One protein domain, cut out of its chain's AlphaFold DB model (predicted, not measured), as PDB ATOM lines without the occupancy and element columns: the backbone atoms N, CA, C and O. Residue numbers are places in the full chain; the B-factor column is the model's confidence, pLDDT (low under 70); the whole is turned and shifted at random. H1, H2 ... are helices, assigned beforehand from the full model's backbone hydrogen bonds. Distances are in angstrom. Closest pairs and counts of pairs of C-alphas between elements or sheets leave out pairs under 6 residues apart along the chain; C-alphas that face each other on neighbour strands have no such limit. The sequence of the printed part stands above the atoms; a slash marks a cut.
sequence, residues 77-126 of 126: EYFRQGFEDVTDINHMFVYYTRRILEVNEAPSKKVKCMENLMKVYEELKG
ATOM      1  N   GLU A  77      57.248   2.558  11.149       94.50
ATOM      2  CA  GLU A  77      58.171   1.544  10.641       94.50
ATOM      3  C   GLU A  77      57.808   0.146  11.151       94.50
ATOM      4  O   GLU A  77      57.885  -0.820  10.395       94.50
ATOM      5  N   TYR A  78      57.334   0.045  12.401       93.19
ATOM      6  CA  TYR A  78      56.822  -1.206  12.953       93.19
ATOM      7  C   TYR A  78      55.655  -1.745  12.125       93.19
ATOM      8  O   TYR A  78      55.635  -2.927  11.784       93.19
ATOM      9  N   PHE A  79      54.690  -0.884  11.794       95.12
ATOM     10  CA  PHE A  79      53.555  -1.291  10.973       95.12
ATOM     11  C   PHE A  79      53.978  -1.585   9.537       95.12
ATOM     12  O   PHE A  79      53.616  -2.645   9.045       95.12
ATOM     13  N   ARG A  80      54.787  -0.732   8.889       93.62
ATOM     14  CA  ARG A  80      55.266  -0.969   7.513       93.62
ATOM     15  C   ARG A  80      55.930  -2.334   7.374       93.62
ATOM     16  O   ARG A  80      55.493  -3.117   6.542       93.62
ATOM     17  N   GLN A  81      56.881  -2.654   8.253       91.19
ATOM     18  CA  GLN A  81      57.533  -3.967   8.263       91.19
ATOM     19  C   GLN A  81      56.534  -5.109   8.529       91.19
ATOM     20  O   GLN A  81      56.706  -6.218   8.041       91.19
ATOM     21  N   GLY A  82      55.478  -4.858   9.307       90.25
ATOM     22  CA  GLY A  82      54.408  -5.824   9.570       90.25
ATOM     23  C   GLY A  82      53.478  -6.099   8.386       90.25
ATOM     24  O   GLY A  82      52.862  -7.161   8.339       90.25
ATOM     25  N   PHE A  83      53.374  -5.159   7.444       92.38
ATOM     26  CA  PHE A  83      52.610  -5.309   6.203       92.38
ATOM     27  C   PHE A  83      53.457  -5.826   5.027       92.38
ATOM     28  O   PHE A  83      52.893  -6.141   3.980       92.38
ATOM     29  N   GLU A  84      54.781  -5.943   5.177       88.62
ATOM     30  CA  GLU A  84      55.649  -6.519   4.144       88.62
ATOM     31  C   GLU A  84      55.225  -7.958   3.814       88.62
ATOM     32  O   GLU A  84      55.028  -8.787   4.703       88.62
ATOM     33  N   ASP A  85      55.085  -8.247   2.517       82.75
ATOM     34  CA  ASP A  85      54.686  -9.551   1.968       82.75
ATOM     35  C   ASP A  85      53.310 -10.077   2.436       82.75
ATOM     36  O   ASP A  85      53.000 -11.261   2.278       82.75
ATOM     37  N   VAL A  86      52.454  -9.212   2.993       86.94
ATOM     38  CA  VAL A  86      51.092  -9.579   3.399       86.94
ATOM     39  C   VAL A  86      50.154  -9.567   2.194       86.94
ATOM     40  O   VAL A  86      49.957  -8.541   1.549       86.94
ATOM     41  N   THR A  87      49.498 -10.698   1.930       84.00
ATOM     42  CA  THR A  87      48.515 -10.826   0.840       84.00
ATOM     43  C   THR A  87      47.146 -10.228   1.178       84.00
ATOM     44  O   THR A  87      46.440  -9.780   0.281       84.00
ATOM     45  N   ASP A  88      46.758 -10.216   2.458       90.81
ATOM     46  CA  ASP A  88      45.500  -9.631   2.938       90.81
ATOM     47  C   ASP A  88      45.769  -8.478   3.917       90.81
ATOM     48  O   ASP A  88      45.908  -8.651   5.135       90.81
ATOM     49  N   ILE A  89      45.845  -7.274   3.353       92.50
ATOM     50  CA  ILE A  89      46.104  -6.031   4.086       92.50
ATOM     51  C   ILE A  89      44.962  -5.737   5.076       92.50
ATOM     52  O   ILE A  89      45.204  -5.235   6.174       92.50
ATOM     53  N   ASN A  90      43.713  -6.080   4.747       93.19
ATOM     54  CA  ASN A  90      42.571  -5.813   5.628       93.19
ATOM     55  C   ASN A  90      42.625  -6.686   6.882       93.19
ATOM     56  O   ASN A  90      42.405  -6.193   7.990       93.19
ATOM     57  N   HIS A  91      42.967  -7.965   6.722       93.31
ATOM     58  CA  HIS A  91      43.164  -8.868   7.849       93.31
ATOM     59  C   HIS A  91      44.264  -8.357   8.793       93.31
ATOM     60  O   HIS A  91      44.059  -8.283  10.008       93.31
ATOM     61  N   MET A  92      45.407  -7.931   8.246       94.69
ATOM     62  CA  MET A  92      46.516  -7.416   9.054       94.69
ATOM     63  C   MET A  92      46.174  -6.088   9.754       94.69
ATOM     64  O   MET A  92      46.539  -5.876  10.913       94.69
ATOM     65  N   PHE A  93      45.389  -5.222   9.106       95.50
ATOM     66  CA  PHE A  93      44.870  -3.999   9.722       95.50
ATOM     67  C   PHE A  93      43.972  -4.287  10.935       95.50
ATOM     68  O   PHE A  93      44.147  -3.692  12.004       95.50
ATOM     69  N   VAL A  94      43.038  -5.236  10.805       95.69
ATOM     70  CA  VAL A  94      42.162  -5.660  11.911       95.69
ATOM     71  C   VAL A  94      42.974  -6.285  13.048       95.69
ATOM     72  O   VAL A  94      42.733  -5.973  14.218       95.69
ATOM     73  N   TYR A  95      43.964  -7.120  12.722       95.75
ATOM     74  CA  TYR A  95      44.871  -7.714  13.703       95.75
ATOM     75  C   TYR A  95      45.581  -6.645  14.548       95.75
ATOM     76  O   TYR A  95      45.517  -6.685  15.782       95.75
ATOM     77  N   TYR A  96      46.195  -5.642  13.913       96.62
ATOM     78  CA  TYR A  96      46.878  -4.577  14.647       96.62
ATOM     79  C   TYR A  96      45.920  -3.685  15.432       96.62
ATOM     80  O   TYR A  96      46.240  -3.319  16.563       96.62
ATOM     81  N   THR A  97      44.734  -3.403  14.894       96.75
ATOM     82  CA  THR A  97      43.687  -2.642  15.591       96.75
ATOM     83  C   THR A  97      43.331  -3.314  16.918       96.75
ATOM     84  O   THR A  97      43.381  -2.671  17.968       96.75
ATOM     85  N   ARG A  98      43.046  -4.625  16.909       96.69
ATOM     86  CA  ARG A  98      42.762  -5.389  18.137       96.69
ATOM     87  C   ARG A  98      43.922  -5.329  19.121       96.69
ATOM     88  O   ARG A  98      43.730  -4.985  20.284       96.69
ATOM     89  N   ARG A  99      45.139  -5.574  18.636       95.62
ATOM     90  CA  ARG A  99      46.329  -5.582  19.485       95.62
ATOM     91  C   ARG A  99      46.595  -4.220  20.143       95.62
ATOM     92  O   ARG A  99      46.958  -4.179  21.313       95.62
ATOM     93  N   ILE A 100      46.382  -3.103  19.443       96.38
ATOM     94  CA  ILE A 100      46.504  -1.744  20.015       96.38
ATOM     95  C   ILE A 100      45.488  -1.519  21.146       96.38
ATOM     96  O   ILE A 100      45.788  -0.850  22.137       96.38
ATOM     97  N   LEU A 101      44.281  -2.070  21.021       94.44
ATOM     98  CA  LEU A 101      43.257  -1.948  22.057       94.44
ATOM     99  C   LEU A 101      43.583  -2.804  23.288       94.44
ATOM    100  O   LEU A 101      43.332  -2.358  24.410       94.44
ATOM    101  N   GLU A 102      44.190  -3.972  23.086       94.38
ATOM    102  CA  GLU A 102      44.543  -4.935  24.136       94.38
ATOM    103  C   GLU A 102      45.801  -4.548  24.936       94.38
ATOM    104  O   GLU A 102      45.928  -4.954  26.092       94.38
ATOM    105  N   VAL A 103      46.724  -3.738  24.391       89.56
ATOM    106  CA  VAL A 103      47.923  -3.340  25.154       89.56
ATOM    107  C   VAL A 103      47.574  -2.508  26.395       89.56
ATOM    108  O   VAL A 103      46.708  -1.628  26.368       89.56
ATOM    109  N   ASN A 104      48.299  -2.746  27.491       87.50
ATOM    110  CA  ASN A 104      48.182  -1.979  28.731       87.50
ATOM    111  C   ASN A 104      48.960  -0.653  28.637       87.50
ATOM    112  O   ASN A 104      49.987  -0.459  29.280       87.50
ATOM    113  N   GLU A 105      48.496   0.236  27.763       89.25
ATOM    114  CA  GLU A 105      49.086   1.551  27.512       89.25
ATOM    115  C   GLU A 105      48.063   2.669  27.736       89.25
ATOM    116  O   GLU A 105      46.850   2.466  27.630       89.25
ATOM    117  N   ALA A 106      48.562   3.875  28.014       92.38
ATOM    118  CA  ALA A 106      47.715   5.050  28.197       92.38
ATOM    119  C   ALA A 106      46.862   5.334  26.939       92.38
ATOM    120  O   ALA A 106      47.359   5.165  25.819       92.38
ATOM    121  N   PRO A 107      45.622   5.844  27.085       93.62
ATOM    122  CA  PRO A 107      44.741   6.120  25.948       93.62
ATOM    123  C   PRO A 107      45.382   6.985  24.854       93.62
ATOM    124  O   PRO A 107      45.259   6.674  23.673       93.62
ATOM    125  N   SER A 108      46.143   8.018  25.228       93.69
ATOM    126  CA  SER A 108      46.841   8.898  24.278       93.69
ATOM    127  C   SER A 108      47.860   8.161  23.406       93.69
ATOM    128  O   SER A 108      47.987   8.443  22.215       93.69
ATOM    129  N   LYS A 109      48.563   7.169  23.965       93.94
ATOM    130  CA  LYS A 109      49.480   6.324  23.195       93.94
ATOM    131  C   LYS A 109      48.723   5.395  22.250       93.94
ATOM    132  O   LYS A 109      49.180   5.209  21.128       93.94
ATOM    133  N   LYS A 110      47.574   4.849  22.669       95.50
ATOM    134  CA  LYS A 110      46.722   4.016  21.802       95.50
ATOM    135  C   LYS A 110      46.222   4.801  20.591       95.50
ATOM    136  O   LYS A 110      46.344   4.307  19.477       95.50
ATOM    137  N   VAL A 111      45.753   6.036  20.800       96.00
ATOM    138  CA  VAL A 111      45.346   6.945  19.711       96.00
ATOM    139  C   VAL A 111      46.497   7.148  18.728       96.00
ATOM    140  O   VAL A 111      46.335   6.875  17.545       96.00
ATOM    141  N   LYS A 112      47.692   7.493  19.218       96.56
ATOM    142  CA  LYS A 112      48.864   7.681  18.351       96.56
ATOM    143  C   LYS A 112      49.270   6.416  17.584       96.56
ATOM    144  O   LYS A 112      49.709   6.500  16.440       96.56
ATOM    145  N   CYS A 113      49.124   5.236  18.189       96.94
ATOM    146  CA  CYS A 113      49.355   3.968  17.491       96.94
ATOM    147  C   CYS A 113      48.327   3.745  16.373       96.94
ATOM    148  O   CYS A 113      48.716   3.320  15.289       96.94
ATOM    149  N   MET A 114      47.047   4.053  16.613       97.25
ATOM    150  CA  MET A 114      46.003   3.967  15.585       97.25
ATOM    151  C   MET A 114      46.243   4.953  14.443       97.25
ATOM    152  O   MET A 114      46.126   4.564  13.287       97.25
ATOM    153  N   GLU A 115      46.631   6.195  14.742       97.81
ATOM    154  CA  GLU A 115      46.976   7.199  13.723       97.81
ATOM    155  C   GLU A 115      48.114   6.710  12.818       97.81
ATOM    156  O   GLU A 115      48.022   6.789  11.592       97.81
ATOM    157  N   ASN A 116      49.171   6.144  13.411       98.12
ATOM    158  CA  ASN A 116      50.282   5.566  12.656       98.12
ATOM    159  C   ASN A 116      49.846   4.351  11.820       98.12
ATOM    160  O   ASN A 116      50.255   4.242  10.665       98.12
ATOM    161  N   LEU A 117      49.022   3.455  12.379       97.50
ATOM    162  CA  LEU A 117      48.482   2.295  11.663       97.50
ATOM    163  C   LEU A 117      47.637   2.733  10.460       97.50
ATOM    164  O   LEU A 117      47.838   2.226   9.360       97.50
ATOM    165  N   MET A 118      46.725   3.689  10.658       96.94
ATOM    166  CA  MET A 118      45.887   4.242   9.591       96.94
ATOM    167  C   MET A 118      46.731   4.860   8.485       96.94
ATOM    168  O   MET A 118      46.485   4.591   7.316       96.94
ATOM    169  N   LYS A 119      47.760   5.637   8.838       97.25
ATOM    170  CA  LYS A 119      48.655   6.237   7.848       97.25
ATOM    171  C   LYS A 119      49.298   5.181   6.946       97.25
ATOM    172  O   LYS A 119      49.260   5.327   5.731       97.25
ATOM    173  N   VAL A 120      49.856   4.120   7.528       96.25
ATOM    174  CA  VAL A 120      50.477   3.028   6.755       96.25
ATOM    175  C   VAL A 120      49.444   2.287   5.908       96.25
ATOM    176  O   VAL A 120      49.713   1.950   4.763       96.25
ATOM    177  N   TYR A 121      48.250   2.053   6.446       95.19
ATOM    178  CA  TYR A 121      47.179   1.371   5.727       95.19
ATOM    179  C   TYR A 121      46.685   2.155   4.503       95.19
ATOM    180  O   TYR A 121      46.494   1.562   3.445       95.19
ATOM    181  N   GLU A 122      46.525   3.475   4.619       94.25
ATOM    182  CA  GLU A 122      46.157   4.337   3.489       94.25
ATOM    183  C   GLU A 122      47.292   4.437   2.454       94.25
ATOM    184  O   GLU A 122      47.022   4.383   1.258       94.25
ATOM    185  N   GLU A 123      48.560   4.496   2.888       92.88
ATOM    186  CA  GLU A 123      49.731   4.453   1.989       92.88
ATOM    187  C   GLU A 123      49.762   3.185   1.116       92.88
ATOM    188  O   GLU A 123      50.218   3.247  -0.019       92.88
ATOM    189  N   LEU A 124      49.291   2.048   1.639       89.38
ATOM    190  CA  LEU A 124      49.281   0.757   0.938       89.38
ATOM    191  C   LEU A 124      48.014   0.509   0.101       89.38
ATOM    192  O   LEU A 124      47.974  -0.444  -0.676       89.38
ATOM    193  N   LYS A 125      46.962   1.309   0.306       83.31
ATOM    194  CA  LYS A 125      45.710   1.253  -0.464       83.31
ATOM    195  C   LYS A 125      45.700   2.177  -1.682       83.31
ATOM    196  O   LYS A 125      44.864   1.963  -2.563       83.31
ATOM    197  N   GLY A 126      46.539   3.217  -1.670       58.97
ATOM    198  CA  GLY A 126      46.781   4.119  -2.804       58.97
ATOM    199  C   GLY A 126      47.617   3.481  -3.905       58.97
ATOM    200  O   GLY A 126      47.609   4.068  -5.009       58.97
TER     201      GLY A 126
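AT A GLANCE: This is residues 77 to 126 of the 126 residues of an uncharacterized protein of Paenibacillus elgii (UniProt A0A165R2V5). A long helical hairpin, H2 and H3 side by side, makes the body and the longest axis, and the short helix H1 sits aslant over one side of it, packing on residues 116 to 120 of H3. Residues 103 to 108, at the turn of the hairpin, stick out at one end. The printed part has 50 residues with three named helices, in the order H1, H2, H3, and no named strand; the class is all helix. It is compact, with a radius of gyration of the C-alphas of 10.8 A, and elongated, with spans of 31 by 16 by 15 A.

IN THESE COORDINATES: H1 is residues 77 to 83 and begins at C-alpha 77, (58.171, 1.544, 10.641). H2 is residues 89 to 102, 20.1 A from first to last C-alpha, beginning at C-alpha 89, (46.104, -6.031, 4.086). H3, the longest helix, is residues 107 to 125, 26.9 A long, and ends at C-alpha 125, (45.710, 1.253, -0.464).

HOW THE PARTS SIT: H1 touches H3 with a steep tilt of 51 degrees, the same way; H3 touches H1 with residues 116 to 120 alone. Its closest C-alphas are those of Phe 79 and Leu 117, 6.3 A apart. H1 and H2 are close but not clearly touching, with a steep tilt of 49 degrees, opposite ways; their closest C-alphas are those of Phe 83 and Ile 89, 6.9 A apart. H2 and H3 touch and form a helical hairpin, with a shallow tilt of 4 degrees, opposite ways. Their closest C-alphas are those of Ile 100 and Lys 110, 6.0 A apart. In H1, H2 and H3 every O i to N i+4 pair is within hydrogen-bond range.

THE WHOLE: The C-alphas of Asn 104 and Gly 126, the two farthest apart, are 32.1 A from each other. The printed part has no cut, and it ends at the chain's last residue. The links from H1 to H2 and from H2 to H3 are tight. Residues 103 to 108, of which 107 and 108 belong to H3, stand free. The mean pLDDT of the printed part is 92.7, and one residue, Gly 126, is under 70.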